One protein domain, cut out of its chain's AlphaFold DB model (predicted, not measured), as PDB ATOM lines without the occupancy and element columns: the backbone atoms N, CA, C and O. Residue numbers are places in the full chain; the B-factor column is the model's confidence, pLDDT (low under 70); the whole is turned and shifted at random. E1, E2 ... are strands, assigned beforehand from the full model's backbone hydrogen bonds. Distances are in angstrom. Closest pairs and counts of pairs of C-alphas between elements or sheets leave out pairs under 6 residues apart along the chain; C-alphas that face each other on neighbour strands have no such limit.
ATOM      1  N   LEU A 211     -48.902 -45.081  42.289       78.00
ATOM      2  CA  LEU A 211     -49.572 -46.381  42.244       78.00
ATOM      3  C   LEU A 211     -48.537 -47.499  42.261       78.00
ATOM      4  O   LEU A 211     -47.503 -47.401  41.602       78.00
ATOM      5  N   PHE A 212     -48.843 -48.569  42.984       78.62
ATOM      6  CA  PHE A 212     -48.011 -49.762  43.083       78.62
ATOM      7  C   PHE A 212     -48.722 -50.946  42.432       78.62
ATOM      8  O   PHE A 212     -49.940 -51.071  42.540       78.62
ATOM      9  N   SER A 213     -47.968 -51.822  41.776       63.31
ATOM     10  CA  SER A 213     -48.497 -53.043  41.173       63.31
ATOM     11  C   SER A 213     -47.506 -54.199  41.287       63.31
ATOM     12  O   SER A 213     -46.301 -54.029  41.094       63.31
ATOM     13  N   LYS A 214     -48.026 -55.406  41.543       66.44
ATOM     14  CA  LYS A 214     -47.255 -56.661  41.498       66.44
ATOM     15  C   LYS A 214     -46.868 -57.028  40.067       66.44
ATOM     16  O   LYS A 214     -45.773 -57.514  39.802       66.44
ATOM     17  N   THR A 215     -47.800 -56.827  39.144       54.78
ATOM     18  CA  THR A 215     -47.693 -57.217  37.736       54.78
ATOM     19  C   THR A 215     -47.310 -56.022  36.878       54.78
ATOM     20  O   THR A 215     -47.633 -54.897  37.247       54.78
ATOM     21  N   ILE A 216     -46.651 -56.256  35.738       62.75
ATOM     22  CA  ILE A 216     -46.234 -55.193  34.808       62.75
ATOM     23  C   ILE A 216     -47.483 -54.419  34.356       62.75
ATOM     24  O   ILE A 216     -48.286 -54.994  33.621       62.75
ATOM     25  N   PRO A 217     -47.679 -53.152  34.764       54.56
ATOM     26  CA  PRO A 217     -48.766 -52.339  34.236       54.56
ATOM     27  C   PRO A 217     -48.376 -51.784  32.859       54.56
ATOM     28  O   PRO A 217     -47.192 -51.747  32.510       54.56
ATOM     29  N   LYS A 218     -49.354 -51.288  32.089       50.62
ATOM     30  CA  LYS A 218     -49.092 -50.568  30.828       50.62
ATOM     31  C   LYS A 218     -48.110 -49.411  31.016       50.62
ATOM     32  O   LYS A 218     -47.249 -49.211  30.168       50.62
ATOM     33  N   CYS A 219     -48.268 -48.686  32.124       62.69
ATOM     34  CA  CYS A 219     -47.495 -47.501  32.463       62.69
ATOM     35  C   CYS A 219     -46.841 -47.697  33.828       62.69
ATOM     36  O   CYS A 219     -47.525 -47.861  34.839       62.69
ATOM     37  N   TRP A 220     -45.517 -47.650  33.868       78.81
ATOM     38  CA  TRP A 220     -44.749 -47.595  35.109       78.81
ATOM     39  C   TRP A 220     -43.504 -46.744  34.904       78.81
ATOM     40  O   TRP A 220     -43.020 -46.586  33.794       78.81
ATOM     41  N   HIS A 221     -42.947 -46.213  35.977       86.31
ATOM     42  CA  HIS A 221     -41.714 -45.435  35.934       86.31
ATOM     43  C   HIS A 221     -40.578 -46.170  36.630       86.31
ATOM     44  O   HIS A 221     -39.445 -46.137  36.156       86.31
ATOM     45  N   LEU A 222     -40.879 -46.883  37.720       89.81
ATOM     46  CA  LEU A 222     -39.897 -47.688  38.432       89.81
ATOM     47  C   LEU A 222     -40.304 -49.157  38.446       89.81
ATOM     48  O   LEU A 222     -41.472 -49.483  38.654       89.81
ATOM     49  N   LYS A 223     -39.319 -50.035  38.268       87.44
ATOM     50  CA  LYS A 223     -39.452 -51.469  38.516       87.44
ATOM     51  C   LYS A 223     -38.462 -51.875  39.592       87.44
ATOM     52  O   LYS A 223     -37.266 -51.950  39.326       87.44
ATOM     53  N   PHE A 224     -38.960 -52.165  40.778       88.19
ATOM     54  CA  PHE A 224     -38.202 -52.797  41.840       88.19
ATOM     55  C   PHE A 224     -37.817 -54.238  41.477       88.19
ATOM     56  O   PHE A 224     -38.552 -54.942  40.779       88.19
ATOM     57  N   PHE A 225     -36.663 -54.688  41.953       83.38
ATOM     58  CA  PHE A 225     -36.204 -56.066  41.811       83.38
ATOM     59  C   PHE A 225     -35.327 -56.479  42.996       83.38
ATOM     60  O   PHE A 225     -34.701 -55.641  43.643       83.38
ATOM     61  N   ASP A 226     -35.244 -57.788  43.207       81.50
ATOM     62  CA  ASP A 226     -34.181 -58.446  43.964       81.50
ATOM     63  C   ASP A 226     -33.621 -59.550  43.061       81.50
ATOM     64  O   ASP A 226     -34.363 -60.252  42.367       81.50
ATOM     65  N   GLY A 227     -32.297 -59.586  42.946       72.38
ATOM     66  CA  GLY A 227     -31.591 -60.441  42.000       72.38
ATOM     67  C   GLY A 227     -31.554 -61.926  42.371       72.38
ATOM     68  O   GLY A 227     -31.185 -62.733  41.514       72.38
ATOM     69  N   LEU A 228     -31.895 -62.299  43.610       70.06
ATOM     70  CA  LEU A 228     -31.788 -63.664  44.130       70.06
ATOM     71  C   LEU A 228     -33.133 -64.347  44.379       70.06
ATOM     72  O   LEU A 228     -33.185 -65.579  44.328       70.06
ATOM     73  N   ASN A 229     -34.212 -63.602  44.608       63.19
ATOM     74  CA  ASN A 229     -35.551 -64.183  44.747       63.19
ATOM     75  C   ASN A 229     -36.517 -63.608  43.693       63.19
ATOM     76  O   ASN A 229     -36.171 -62.711  42.937       63.19
ATOM     77  N   THR A 230     -37.723 -64.161  43.577       55.34
ATOM     78  CA  THR A 230     -38.780 -63.626  42.685       55.34
ATOM     79  C   THR A 230     -40.060 -63.272  43.437       55.34
ATOM     80  O   THR A 230     -40.912 -62.562  42.910       55.34
ATOM     81  N   GLU A 231     -40.192 -63.757  44.672       53.47
ATOM     82  CA  GLU A 231     -41.245 -63.409  45.619       53.47
ATOM     83  C   GLU A 231     -40.575 -62.973  46.917       53.47
ATOM     84  O   GLU A 231     -39.698 -63.670  47.431       53.47
ATOM     85  N   PHE A 232     -40.966 -61.810  47.432       63.69
ATOM     86  CA  PHE A 232     -40.240 -61.155  48.515       63.69
ATOM     87  C   PHE A 232     -41.207 -60.767  49.623       63.69
ATOM     88  O   PHE A 232     -42.143 -59.999  49.395       63.69
ATOM     89  N   GLY A 233     -40.987 -61.321  50.819       51.75
ATOM     90  CA  GLY A 233     -41.822 -61.067  51.994       51.75
ATOM     91  C   GLY A 233     -41.521 -59.744  52.704       51.75
ATOM     92  O   GLY A 233     -42.392 -59.235  53.401       51.75
ATOM     93  N   SER A 234     -40.306 -59.204  52.548       58.16
ATOM     94  CA  SER A 234     -39.869 -57.884  53.027       58.16
ATOM     95  C   SER A 234     -38.405 -57.664  52.621       58.16
ATOM     96  O   SER A 234     -37.594 -58.566  52.826       58.16
ATOM     97  N   TRP A 235     -38.066 -56.487  52.089       67.00
ATOM     98  CA  TRP A 235     -36.674 -56.053  51.876       67.00
ATOM     99  C   TRP A 235     -36.195 -55.044  52.918       67.00
ATOM    100  O   TRP A 235     -36.956 -54.182  53.369       67.00
ATOM    101  N   GLY A 236     -34.897 -55.072  53.222       69.00
ATOM    102  CA  GLY A 236     -34.212 -54.018  53.961       69.00
ATOM    103  C   GLY A 236     -33.949 -52.777  53.103       69.00
ATOM    104  O   GLY A 236     -33.018 -52.742  52.300       69.00
ATOM    105  N   GLY A 237     -34.717 -51.709  53.321       79.44
ATOM    106  CA  GLY A 237     -34.482 -50.422  52.668       79.44
ATOM    107  C   GLY A 237     -35.657 -49.454  52.766       79.44
ATOM    108  O   GLY A 237     -36.699 -49.777  53.344       79.44
ATOM    109  N   SER A 238     -35.487 -48.271  52.184       87.75
ATOM    110  CA  SER A 238     -36.534 -47.259  52.054       87.75
ATOM    111  C   SER A 238     -36.383 -46.450  50.768       87.75
ATOM    112  O   SER A 238     -35.285 -46.257  50.252       87.75
ATOM    113  N   VAL A 239     -37.509 -45.988  50.233       89.81
ATOM    114  CA  VAL A 239     -37.588 -45.139  49.049       89.81
ATOM    115  C   VAL A 239     -38.596 -44.058  49.369       89.81
ATOM    116  O   VAL A 239     -39.747 -44.327  49.712       89.81
ATOM    117  N   ARG A 240     -38.135 -42.820  49.293       91.00
ATOM    118  CA  ARG A 240     -38.895 -41.616  49.556       91.00
ATOM    119  C   ARG A 240     -39.132 -40.879  48.250       91.00
ATOM    120  O   ARG A 240     -38.189 -40.488  47.573       91.00
ATOM    121  N   TYR A 241     -40.396 -40.660  47.935       91.31
ATOM    122  CA  TYR A 241     -40.873 -39.909  46.785       91.31
ATOM    123  C   TYR A 241     -41.331 -38.534  47.263       91.31
ATOM    124  O   TYR A 241     -42.170 -38.445  48.155       91.31
ATOM    125  N   THR A 242     -40.794 -37.464  46.690       92.12
ATOM    126  CA  THR A 242     -41.249 -36.091  46.944       92.12
ATOM    127  C   THR A 242     -41.743 -35.487  45.641       92.12
ATOM    128  O   THR A 242     -40.954 -35.364  44.706       92.12
ATOM    129  N   ASP A 243     -43.019 -35.119  45.572       90.69
ATOM    130  CA  ASP A 243     -43.593 -34.485  44.385       90.69
ATOM    131  C   ASP A 243     -43.224 -32.989  44.287       90.69
ATOM    132  O   ASP A 243     -42.668 -32.379  45.210       90.69
ATOM    133  N   SER A 244     -43.572 -32.362  43.165       89.56
ATOM    134  CA  SER A 244     -43.329 -30.938  42.908       89.56
ATOM    135  C   SER A 244     -44.136 -29.994  43.811       89.56
ATOM    136  O   SER A 244     -43.783 -28.818  43.943       89.56
ATOM    137  N   ASN A 245     -45.183 -30.498  44.474       86.00
ATOM    138  CA  ASN A 245     -45.952 -29.783  45.490       86.00
ATOM    139  C   ASN A 245     -45.313 -29.887  46.890       86.00
ATOM    140  O   ASN A 245     -45.756 -29.208  47.821       86.00
ATOM    141  N   GLY A 246     -44.264 -30.702  47.045       83.50
ATOM    142  CA  GLY A 246     -43.583 -30.981  48.306       83.50
ATOM    143  C   GLY A 246     -44.273 -32.041  49.169       83.50
ATOM    144  O   GLY A 246     -43.973 -32.131  50.362       83.50
ATOM    145  N   ILE A 247     -45.203 -32.817  48.608       84.44
ATOM    146  CA  ILE A 247     -45.816 -33.975  49.260       84.44
ATOM    147  C   ILE A 247     -44.799 -35.110  49.259       84.44
ATOM    148  O   ILE A 247     -44.237 -35.461  48.226       84.44
ATOM    149  N   ILE A 248     -44.569 -35.676  50.441       83.69
ATOM    150  CA  ILE A 248     -43.592 -36.738  50.664       83.69
ATOM    151  C   ILE A 248     -44.335 -38.043  50.935       83.69
ATOM    152  O   ILE A 248     -45.134 -38.118  51.868       83.69
ATOM    153  N   SER A 249     -44.004 -39.078  50.172       82.38
ATOM    154  CA  SER A 249     -44.336 -40.470  50.461       82.38
ATOM    155  C   SER A 249     -43.063 -41.252  50.734       82.38
ATOM    156  O   SER A 249     -42.018 -40.983  50.152       82.38
ATOM    157  N   THR A 250     -43.112 -42.197  51.662       83.19
ATOM    158  CA  THR A 250     -41.987 -43.088  51.939       83.19
ATOM    159  C   THR A 250     -42.509 -44.499  52.022       83.19
ATOM    160  O   THR A 250     -43.431 -44.779  52.782       83.19
ATOM    161  N   THR A 251     -41.900 -45.377  51.247       79.81
ATOM    162  CA  THR A 251     -42.161 -46.802  51.296       79.81
ATOM    163  C   THR A 251     -40.958 -47.469  51.953       79.81
ATOM    164  O   THR A 251     -39.811 -47.181  51.614       79.81
ATOM    165  N   GLU A 252     -41.230 -48.315  52.940       78.50
ATOM    166  CA  GLU A 252     -40.253 -49.116  53.678       78.50
ATOM    167  C   GLU A 252     -40.730 -50.571  53.666       78.50
ATOM    168  O   GLU A 252     -41.934 -50.814  53.575       78.50
ATOM    169  N   ASN A 253     -39.815 -51.534  53.808       65.38
ATOM    170  CA  ASN A 253     -40.145 -52.967  53.869       65.38
ATOM    171  C   ASN A 253     -40.965 -53.460  52.661       65.38
ATOM    172  O   ASN A 253     -41.938 -54.196  52.829       65.38
ATOM    173  N   PHE A 254     -40.568 -53.047  51.455       71.31
ATOM    174  CA  PHE A 254     -41.244 -53.397  50.206       71.31
ATOM    175  C   PHE A 254     -41.409 -54.904  50.052       71.31
ATOM    176  O   PHE A 254     -40.540 -55.685  50.451       71.31
ATOM    177  N   ASN A 255     -42.512 -55.296  49.430       68.94
ATOM    178  CA  ASN A 255     -42.795 -56.676  49.072       68.94
ATOM    179  C   ASN A 255     -43.019 -56.792  47.558       68.94
ATOM    180  O   ASN A 255     -43.102 -55.794  46.836       68.94
ATOM    181  N   SER A 256     -43.167 -58.021  47.067       67.81
ATOM    182  CA  SER A 256     -43.409 -58.272  45.641       67.81
ATOM    183  C   SER A 256     -44.693 -57.634  45.084       67.81
ATOM    184  O   SER A 256     -44.871 -57.622  43.877       67.81
ATOM    185  N   TYR A 257     -45.608 -57.106  45.907       65.94
ATOM    186  CA  TYR A 257     -46.789 -56.386  45.408       65.94
ATOM    187  C   TYR A 257     -46.491 -54.952  44.970       65.94
ATOM    188  O   TYR A 257     -47.330 -54.312  44.343       65.94
ATOM    189  N   GLN A 258     -45.292 -54.455  45.263       76.12
ATOM    190  CA  GLN A 258     -44.852 -53.109  44.916       76.12
ATOM    191  C   GLN A 258     -43.811 -53.113  43.797       76.12
ATOM    192  O   GLN A 258     -43.096 -52.133  43.630       76.12
ATOM    193  N   THR A 259     -43.705 -54.205  43.030       79.94
ATOM    194  CA  THR A 259     -42.679 -54.382  41.994       79.94
ATOM    195  C   THR A 259     -42.682 -53.265  40.956       79.94
ATOM    196  O   THR A 259     -41.614 -52.829  40.546       79.94
ATOM    197  N   TYR A 260     -43.844 -52.776  40.542       78.25
ATOM    198  CA  TYR A 260     -43.977 -51.704  39.561       78.25
ATOM    199  C   TYR A 260     -44.573 -50.469  40.219       78.25
ATOM    200  O   TYR A 260     -45.560 -50.569  40.945       78.25
ATOM    201  N   VAL A 261     -43.984 -49.308  39.944       86.38
ATOM    202  CA  VAL A 261     -44.427 -48.022  40.483       86.38
ATOM    203  C   VAL A 261     -44.757 -47.086  39.340       86.38
ATOM    204  O   VAL A 261     -43.899 -46.797  38.504       86.38
ATOM    205  N   TYR A 262     -45.977 -46.572  39.331       83.88
ATOM    206  CA  TYR A 262     -46.372 -45.430  38.519       83.88
ATOM    207  C   TYR A 262     -46.279 -44.146  39.351       83.88
ATOM    208  O   TYR A 262     -46.516 -44.148  40.557       83.88
ATOM    209  N   LEU A 263     -45.935 -43.053  38.677       86.56
ATOM    210  CA  LEU A 263     -45.793 -41.712  39.241       86.56
ATOM    211  C   LEU A 263     -46.583 -40.761  38.349       86.56
ATOM    212  O   LEU A 263     -46.466 -40.858  37.131       86.56
ATOM    213  N   ASN A 264     -47.360 -39.848  38.922       82.00
ATOM    214  CA  ASN A 264     -48.111 -38.877  38.132       82.00
ATOM    215  C   ASN A 264     -47.168 -37.978  37.317       82.00
ATOM    216  O   ASN A 264     -46.402 -37.191  37.878       82.00
ATOM    217  N   GLU A 265     -47.266 -38.077  35.990       82.44
ATOM    218  CA  GLU A 265     -46.401 -37.361  35.048       82.44
ATOM    219  C   GLU A 265     -46.656 -35.847  34.996       82.44
ATOM    220  O   GLU A 265     -45.836 -35.087  34.490       82.44
ATOM    221  N   SER A 266     -47.775 -35.373  35.558       82.69
ATOM    222  CA  SER A 266     -48.049 -33.932  35.691       82.69
ATOM    223  C   SER A 266     -47.203 -33.262  36.783       82.69
ATOM    224  O   SER A 266     -47.254 -32.038  36.944       82.69
ATOM    225  N   LEU A 267     -46.460 -34.053  37.559       87.88
ATOM    226  CA  LEU A 267     -45.608 -33.623  38.660       87.88
ATOM    227  C   LEU A 267     -44.154 -34.002  38.358       87.88
ATOM    228  O   LEU A 267     -43.881 -35.033  37.752       87.88
ATOM    229  N   SER A 268     -43.213 -33.190  38.833       90.75
ATOM    230  CA  SER A 268     -41.815 -33.609  38.935       90.75
ATOM    231  C   SER A 268     -41.575 -34.293  40.276       90.75
ATOM    232  O   SER A 268     -42.283 -34.034  41.252       90.75
ATOM    233  N   TRP A 269     -40.584 -35.179  40.324       93.38
ATOM    234  CA  TRP A 269     -40.351 -36.052  41.469       93.38
ATOM    235  C   TRP A 269     -38.898 -36.016  41.918       93.38
ATOM    236  O   TRP A 269     -37.970 -36.002  41.114       93.38
ATOM    237  N   THR A 270     -38.692 -36.043  43.229       93.88
ATOM    238  CA  THR A 270     -37.408 -36.365  43.852       93.88
ATOM    239  C   THR A 270     -37.533 -37.731  44.507       93.88
ATOM    240  O   THR A 270     -38.389 -37.915  45.371       93.88
ATOM    241  N   ILE A 271     -36.700 -38.682  44.096       93.62
ATOM    242  CA  ILE A 271     -36.665 -40.041  44.631       93.62
ATOM    243  C   ILE A 271     -35.379 -40.218  45.417       93.62
ATOM    244  O   ILE A 271     -34.293 -40.192  44.849       93.62
ATOM    245  N   GLU A 272     -35.503 -40.416  46.717       93.56
ATOM    246  CA  GLU A 272     -34.391 -40.722  47.612       93.56
ATOM    247  C   GLU A 272     -34.492 -42.185  48.016       93.56
ATOM    248  O   GLU A 272     -35.531 -42.605  48.511       93.56
ATOM    249  N   TYR A 273     -33.444 -42.971  47.806       91.38
ATOM    250  CA  TYR A 273     -33.452 -44.401  48.105       91.38
ATOM    251  C   TYR A 273     -32.298 -44.792  49.024       91.38
ATOM    252  O   TYR A 273     -31.229 -44.184  48.991       91.38
ATOM    253  N   GLU A 274     -32.526 -45.829  49.824       89.94
ATOM    254  CA  GLU A 274     -31.554 -46.522  50.666       89.94
ATOM    255  C   GLU A 274     -31.845 -48.030  50.592       89.94
ATOM    256  O   GLU A 274     -32.870 -48.485  51.093       89.94
ATOM    257  N   PHE A 275     -30.948 -48.816  49.998       87.50
ATOM    258  CA  PHE A 275     -31.005 -50.281  49.988       87.50
ATOM    259  C   PHE A 275     -29.916 -50.844  50.891       87.50
ATOM    260  O   PHE A 275     -28.766 -50.404  50.837       87.50
ATOM    261  N   ARG A 276     -30.287 -51.806  51.740       81.81
ATOM    262  CA  ARG A 276     -29.387 -52.460  52.708       81.81
ATOM    263  C   ARG A 276     -28.943 -53.854  52.268       81.81
ATOM    264  O   ARG A 276     -28.232 -54.530  53.002       81.81
ATOM    265  N   GLU A 277     -29.378 -54.264  51.086       77.56
ATOM    266  CA  GLU A 277     -29.088 -55.545  50.452       77.56
ATOM    267  C   GLU A 277     -28.477 -55.265  49.073       77.56
ATOM    268  O   GLU A 277     -28.868 -54.317  48.387       77.56
ATOM    269  N   SER A 278     -27.458 -56.036  48.690       76.94
ATOM    270  CA  SER A 278     -26.652 -55.769  47.488       76.94
ATOM    271  C   SER A 278     -27.364 -56.105  46.178       76.94
ATOM    272  O   SER A 278     -27.026 -55.557  45.134       76.94
ATOM    273  N   ASP A 279     -28.318 -57.020  46.238       79.31
ATOM    274  CA  ASP A 279     -29.108 -57.560  45.135       79.31
ATOM    275  C   ASP A 279     -30.465 -56.865  44.974       79.31
ATOM    276  O   ASP A 279     -31.141 -57.101  43.974       79.31
ATOM    277  N   VAL A 280     -30.832 -55.978  45.902       85.06
ATOM    278  CA  VAL A 280     -32.058 -55.174  45.856       85.06
ATOM    279  C   VAL A 280     -31.810 -53.856  45.126       85.06
ATOM    280  O   VAL A 280     -30.813 -53.160  45.352       85.06
ATOM    281  N   GLY A 281     -32.750 -53.473  44.266       88.62
ATOM    282  CA  GLY A 281     -32.721 -52.186  43.590       88.62
ATOM    283  C   GLY A 281     -33.994 -51.883  42.816       88.62
ATOM    284  O   GLY A 281     -35.013 -52.562  42.939       88.62
ATOM    285  N   PHE A 282     -33.933 -50.850  41.984       90.56
ATOM    286  CA  PHE A 282     -34.943 -50.594  40.967       90.56
ATOM    287  C   PHE A 282     -34.324 -50.170  39.644       90.56
ATOM    288  O   PHE A 282     -33.186 -49.707  39.558       90.56
ATOM    289  N   ILE A 283     -35.119 -50.336  38.599       88.00
ATOM    290  CA  ILE A 283     -34.848 -49.865  37.254       88.00
ATOM    291  C   ILE A 283     -35.733 -48.647  37.015       88.00
ATOM    292  O   ILE A 283     -36.943 -48.716  37.220       88.00
ATOM    293  N   LEU A 284     -35.126 -47.554  36.568       87.69
ATOM    294  CA  LEU A 284     -35.786 -46.329  36.126       87.69
ATOM    295  C   LEU A 284     -35.144 -45.914  34.802       87.69
ATOM    296  O   LEU A 284     -33.926 -45.766  34.744       87.69
ATOM    297  N   ASP A 285     -35.946 -45.764  33.746       80.88
ATOM    298  CA  ASP A 285     -35.473 -45.423  32.390       80.88
ATOM    299  C   ASP A 285     -34.260 -46.272  31.942       80.88
ATOM    300  O   ASP A 285     -33.193 -45.770  31.590       80.88
ATOM    301  N   ASN A 286     -34.386 -47.602  32.065       77.50
ATOM    302  CA  ASN A 286     -33.330 -48.596  31.805       77.50
ATOM    303  C   ASN A 286     -32.030 -48.433  32.619       77.50
ATOM    304  O   ASN A 286     -31.079 -49.192  32.424       77.50
ATOM    305  N   THR A 287     -31.984 -47.496  33.560       83.12
ATOM    306  CA  THR A 287     -30.865 -47.304  34.477       83.12
ATOM    307  C   THR A 287     -31.152 -48.044  35.774       83.12
ATOM    308  O   THR A 287     -32.242 -47.962  36.332       83.12
ATOM    309  N   THR A 288     -30.165 -48.804  36.242       87.19
ATOM    310  CA  THR A 288     -30.269 -49.587  37.477       87.19
ATOM    311  C   THR A 288     -29.717 -48.797  38.667       87.19
ATOM    312  O   THR A 288     -28.632 -48.202  38.606       87.19
ATOM    313  N   TYR A 289     -30.481 -48.803  39.756       87.94
ATOM    314  CA  TYR A 289     -30.196 -48.136  41.022       87.94
ATOM    315  C   TYR A 289     -30.276 -49.166  42.152       87.94
ATOM    316  O   TYR A 289     -31.352 -49.689  42.426       87.94
ATOM    317  N   GLY A 290     -29.145 -49.480  42.789       86.31
ATOM    318  CA  GLY A 290     -29.022 -50.688  43.621       86.31
ATOM    319  C   GLY A 290     -28.644 -51.918  42.784       86.31
ATOM    320  O   GLY A 290     -28.245 -51.766  41.631       86.31
ATOM    321  N   GLY A 291     -28.734 -53.121  43.353       78.12
ATOM    322  CA  GLY A 291     -28.532 -54.385  42.626       78.12
ATOM    323  C   GLY A 291     -27.117 -54.666  42.094       78.12
ATOM    324  O   GLY A 291     -26.946 -55.553  41.253       78.12
ATOM    325  N   ASP A 292     -26.101 -53.914  42.531       67.94
ATOM    326  CA  ASP A 292     -24.704 -54.136  42.144       67.94
ATOM    327  C   ASP A 292     -24.156 -55.376  42.878       67.94
ATOM    328  O   ASP A 292     -23.547 -55.275  43.946       67.94
ATOM    329  N   ASN A 293     -24.380 -56.545  42.270       54.56
ATOM    330  CA  ASN A 293     -23.888 -57.874  42.653       54.56
ATOM    331  C   ASN A 293     -22.346 -57.982  42.641       54.56
ATOM    332  O   ASN A 293     -21.769 -58.790  41.907       54.56
ATOM    333  N   ASP A 294     -21.648 -57.192  43.453       54.28
ATOM    334  CA  ASP A 294     -20.247 -57.461  43.767       54.28
ATOM    335  C   ASP A 294     -20.210 -58.677  44.702       54.28
ATOM    336  O   ASP A 294     -20.436 -58.582  45.905       54.28
ATOM    337  N   VAL A 295     -19.967 -59.840  44.098       47.53
ATOM    338  CA  VAL A 295     -20.027 -61.205  44.659       47.53
ATOM    339  C   VAL A 295     -18.982 -61.471  45.765       47.53
ATOM    340  O   VAL A 295     -18.795 -62.612  46.181       47.53
ATOM    341  N   ASP A 296     -18.299 -60.442  46.263       49.25
ATOM    342  CA  ASP A 296     -17.295 -60.558  47.321       49.25
ATOM    343  C   ASP A 296     -17.880 -60.131  48.682       49.25
ATOM    344  O   ASP A 296     -17.711 -59.004  49.139       49.25
ATOM    345  N   GLU A 297     -18.538 -61.109  49.311       47.91
ATOM    346  CA  GLU A 297     -18.554 -61.409  50.754       47.91
ATOM    347  C   GLU A 297     -18.945 -60.295  51.765       47.91
ATOM    348  O   GLU A 297     -18.222 -59.326  51.994       47.91
ATOM    349  N   ASP A 298     -20.028 -60.558  52.514       51.00
ATOM    350  CA  ASP A 298     -20.203 -60.228  53.946       51.00
ATOM    351  C   ASP A 298     -20.001 -58.765  54.394       51.00
ATOM    352  O   ASP A 298     -19.555 -58.507  55.517       51.00
ATOM    353  N   ARG A 299     -20.346 -57.771  53.569       53.97
ATOM    354  CA  ARG A 299     -20.385 -56.372  54.027       53.97
ATOM    355  C   ARG A 299     -21.812 -55.860  54.102       53.97
ATOM    356  O   ARG A 299     -22.533 -55.929  53.113       53.97
ATOM    357  N   ASP A 300     -22.151 -55.274  55.252       60.31
ATOM    358  CA  ASP A 300     -23.305 -54.391  55.442       60.31
ATOM    359  C   ASP A 300     -23.136 -53.172  54.513       60.31
ATOM    360  O   ASP A 300     -22.611 -52.120  54.891       60.31
ATOM    361  N   LEU A 301     -23.482 -53.349  53.239       66.06
ATOM    362  CA  LEU A 301     -23.411 -52.316  52.221       66.06
ATOM    363  C   LEU A 301     -24.750 -51.599  52.179       66.06
ATOM    364  O   LEU A 301     -25.785 -52.194  51.902       66.06
ATOM    365  N   THR A 302     -24.708 -50.298  52.438       76.00
ATOM    366  CA  THR A 302     -25.847 -49.419  52.196       76.00
ATOM    367  C   THR A 302     -25.596 -48.658  50.901       76.00
ATOM    368  O   THR A 302     -24.598 -47.941  50.762       76.00
ATOM    369  N   VAL A 303     -26.487 -48.853  49.933       82.81
ATOM    370  CA  VAL A 303     -26.498 -48.119  48.669       82.81
ATOM    371  C   VAL A 303     -27.605 -47.088  48.755       82.81
ATOM    372  O   VAL A 303     -28.769 -47.447  48.911       82.81
ATOM    373  N   SER A 304     -27.253 -45.813  48.651       88.44
ATOM    374  CA  SER A 304     -28.227 -44.733  48.721       88.44
ATOM    375  C   SER A 304     -28.015 -43.710  47.621       88.44
ATOM    376  O   SER A 304     -26.915 -43.547  47.088       88.44
ATOM    377  N   GLY A 305     -29.063 -42.975  47.295       89.69
ATOM    378  CA  GLY A 305     -28.941 -41.878  46.357       89.69
ATOM    379  C   GLY A 305     -30.212 -41.074  46.214       89.69
ATOM    380  O   GLY A 305     -31.260 -41.432  46.747       89.69
ATOM    381  N   THR A 306     -30.088 -39.997  45.454       91.62
ATOM    382  CA  THR A 306     -31.181 -39.086  45.134       91.62
ATOM    383  C   THR A 306     -31.264 -38.909  43.627       91.62
ATOM    384  O   THR A 306     -30.263 -38.621  42.969       91.62
ATOM    385  N   ILE A 307     -32.466 -39.069  43.083       90.94
ATOM    386  CA  ILE A 307     -32.779 -38.920  41.664       90.94
ATOM    387  C   ILE A 307     -33.819 -37.821  41.521       90.94
ATOM    388  O   ILE A 307     -34.832 -37.823  42.218       90.94
ATOM    389  N   TYR A 308     -33.589 -36.904  40.590       90.06
ATOM    390  CA  TYR A 308     -34.557 -35.878  40.219       90.06
ATOM    391  C   TYR A 308     -35.138 -36.205  38.848       90.06
ATOM    392  O   TYR A 308     -34.403 -36.268  37.860       90.06
ATOM    393  N   ILE A 309     -36.451 -36.398  38.803       89.00
ATOM    394  CA  ILE A 309     -37.209 -36.776  37.615       89.00
ATOM    395  C   ILE A 309     -38.125 -35.626  37.225       89.00
ATOM    396  O   ILE A 309     -38.831 -35.061  38.062       89.00
ATOM    397  N   ASP A 310     -38.142 -35.324  35.939       86.69
ATOM    398  CA  ASP A 310     -39.179 -34.517  35.314       86.69
ATOM    399  C   ASP A 310     -39.643 -35.219  34.044       86.69
ATOM    400  O   ASP A 310     -38.884 -35.965  33.416       86.69
ATOM    401  N   PHE A 311     -40.898 -35.004  33.685       80.31
ATOM    402  CA  PHE A 311     -41.506 -35.634  32.524       80.31
ATOM    403  C   PHE A 311     -41.644 -34.568  31.435       80.31
ATOM    404  O   PHE A 311     -42.472 -33.663  31.514       80.31
ATOM    405  N   GLU A 312     -40.778 -34.634  30.418       71.12
ATOM    406  CA  GLU A 312     -40.803 -33.716  29.273       71.12
ATOM    407  C   GLU A 312     -41.278 -34.470  28.027       71.12
ATOM    408  O   GLU A 312     -40.686 -35.486  27.673       71.12
ATOM    409  N   GLU A 313     -42.308 -33.943  27.346       55.25
ATOM    410  CA  GLU A 313     -42.776 -34.342  26.001       55.25
ATOM    411  C   GLU A 313     -42.492 -35.817  25.636       55.25
ATOM    412  O   GLU A 313     -41.763 -36.116  24.683       55.25
ATOM    413  N   ASN A 314     -43.124 -36.737  26.369       52.88
ATOM    414  CA  ASN A 314     -43.110 -38.181  26.117       52.88
ATOM    415  C   ASN A 314     -41.827 -38.935  26.515       52.88
ATOM    416  O   ASN A 314     -41.579 -40.011  25.973       52.88
ATOM    417  N   ASN A 315     -40.997 -38.411  27.425       57.50
ATOM    418  CA  ASN A 315     -39.910 -39.179  28.041       57.50
ATOM    419  C   ASN A 315     -39.699 -38.828  29.519       57.50
ATOM    420  O   ASN A 315     -39.816 -37.674  29.937       57.50
ATOM    421  N   THR A 316     -39.282 -39.836  30.289       64.25
ATOM    422  CA  THR A 316     -38.674 -39.612  31.603       64.25
ATOM    423  C   THR A 316     -37.343 -38.903  31.388       64.25
ATOM    424  O   THR A 316     -36.480 -39.388  30.659       64.25
ATOM    425  N   LYS A 317     -37.158 -37.744  32.012       74.62
ATOM    426  CA  LYS A 317     -35.894 -37.018  31.986       74.62
ATOM    427  C   LYS A 317     -35.303 -37.015  33.383       74.62
ATOM    428  O   LYS A 317     -35.767 -36.304  34.273       74.62
ATOM    429  N   ILE A 318     -34.230 -37.781  33.560       73.31
ATOM    430  CA  ILE A 318     -33.396 -37.677  34.756       73.31
ATOM    431  C   ILE A 318     -32.642 -36.347  34.662       73.31
ATOM    432  O   ILE A 318     -31.759 -36.168  33.820       73.31
ATOM    433  N   ILE A 319     -33.030 -35.379  35.492       70.19
ATOM    434  CA  ILE A 319     -32.427 -34.040  35.490       70.19
ATOM    435  C   ILE A 319     -31.076 -34.068  36.203       70.19
ATOM    436  O   ILE A 319     -30.138 -33.383  35.789       70.19
ATOM    437  N   HIS A 320     -30.992 -34.818  37.300       72.50
ATOM    438  CA  HIS A 320     -29.820 -34.865  38.163       72.50
ATOM    439  C   HIS A 320     -29.824 -36.134  39.010       72.50
ATOM    440  O   HIS A 320     -30.887 -36.652  39.362       72.50
ATOM    441  N   GLU A 321     -28.629 -36.602  39.353       76.75
ATOM    442  CA  GLU A 321     -28.429 -37.826  40.112       76.75
ATOM    443  C   GLU A 321     -27.223 -37.703  41.050       76.75
ATOM    444  O   GLU A 321     -26.125 -37.322  40.632       76.75
ATOM    445  N   GLU A 322     -27.422 -38.075  42.314       77.06
ATOM    446  CA  GLU A 322     -26.366 -38.198  43.319       77.06
ATOM    447  C   GLU A 322     -26.376 -39.623  43.880       77.06
ATOM    448  O   GLU A 322     -27.336 -40.025  44.535       77.06
ATOM    449  N   LYS A 323     -25.315 -40.400  43.616       74.25
ATOM    450  CA  LYS A 323     -25.109 -41.730  44.213       74.25
ATOM    451  C   LYS A 323     -24.088 -41.649  45.343       74.25
ATOM    452  O   LYS A 323     -22.966 -41.182  45.131       74.25
ATOM    453  N   GLU A 324     -24.432 -42.198  46.503       72.19
ATOM    454  CA  GLU A 324     -23.508 -42.418  47.612       72.19
ATOM    455  C   GLU A 324     -23.435 -43.915  47.942       72.19
ATOM    456  O   GLU A 324     -24.442 -44.584  48.163       72.19
ATOM    457  N   ARG A 325     -22.215 -44.462  47.985       61.75
ATOM    458  CA  ARG A 325     -21.967 -45.836  48.437       61.75
ATOM    459  C   ARG A 325     -21.240 -45.777  49.770       61.75
ATOM    460  O   ARG A 325     -20.095 -45.321  49.824       61.75
ATOM    461  N   ILE A 326     -21.895 -46.240  50.830       58.06
ATOM    462  CA  ILE A 326     -21.334 -46.254  52.181       58.06
ATOM    463  C   ILE A 326     -21.042 -47.710  52.552       58.06
ATOM    464  O   ILE A 326     -21.942 -48.539  52.643       58.06
ATOM    465  N   SER A 327     -19.759 -48.025  52.745       55.06
ATOM    466  CA  SER A 327     -19.346 -49.273  53.394       55.06
ATOM    467  C   SER A 327     -19.304 -49.002  54.892       55.06
ATOM    468  O   SER A 327     -18.514 -48.150  55.315       55.06
ATOM    469  N   ILE A 328     -20.159 -49.676  55.662       52.22
ATOM    470  CA  ILE A 328     -20.173 -49.587  57.130       52.22
ATOM    471  C   ILE A 328     -19.005 -50.382  57.721       52.22
ATOM    472  O   ILE A 328     -18.646 -51.436  57.142       52.22
TER     473      ILE A 328
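Overview. This is residues 211 to 328 of the 328 residues of an uncharacterized protein of Euryarchaeota archaeon (UniProt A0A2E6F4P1). Two five-stranded antiparallel sheets lie face to face as a sandwich, with their strands running nearly along one another. The long hairpin E9 and E10 makes one side of the larger, twisted sheet, and E10 bends within it. Look through 118 printed residues for ten named strands, E1 to E10 along the chain, and no named helix: the class is all strand. One sheet has the order E1, E5, E2, E7, E8, the other E4, E3, E6, E9, E10. The whole is compact, with a radius of gyration of the C-alphas of 14.0 A, and only just elongated, spanning 44 by 29 by 24 A.

Along the chain. Start at C-alpha 211, at (-49.572, -46.381, 42.244), where E1 begins, residues 211 to 213. Next come E2, residues 222 to 226, and E3, residues 237 to 243, which is 20.1 A long. E4 is residues 248 to 252 and E5 residues 260 to 263. Find C-alpha 269 at (-40.351, -36.052, 41.469); from there E6 runs 19.0 A to residue 275. E7 is residues 280 to 284 and E8 residues 287 to 290. E9, residues 301 to 312, is 34.3 A long. E10, residues 315 to 327, is 34.2 A long, bends by 60 degrees at residue 319 and ends at C-alpha 327, at (-19.346, -49.273, 53.394).

Arrangement. In the sandwich, two sheets face to face, the facing parts are 9.8 A centre to centre and the strands of one sheet stand at 16 degrees to those of the other. Begin at edge strand E1, antiparallel to E5, with N 213 and O 260 at 2.8 A, within hydrogen-bond range. E5 pairs with E2 through N 261 and O 222, 2.8 A, and E2 with E7 through N 223 and O 283, 2.9 A. E7 and E8 are a hairpin, with N 282 and O 289 at 2.9 A. In the other sheet the hairpin E3 and E4 has N 241 and O 249 at 2.8 A. E3 and E6 have N 240 and O 272 at 2.7 A, E6 and E9 N 271 and O 307 at 2.8 A, and the hairpin E9 and E10 N 306 and O 322 at 2.9 A. Between the sheets, the closest C-alphas of E8 and E9 are those of Gly 290 and Val 303, 6.2 A apart. E1 and E10 are apart.

Size, cuts and confidence. The two C-alphas farthest apart are those of Asp 298 and Glu 313, 44.3 A. The printed part has no cut, and no link is long. The mean pLDDT of the printed part is 75.7; look for values under 70 at, among others, residues 213 to 219, 229 to 236 and 292 to 301.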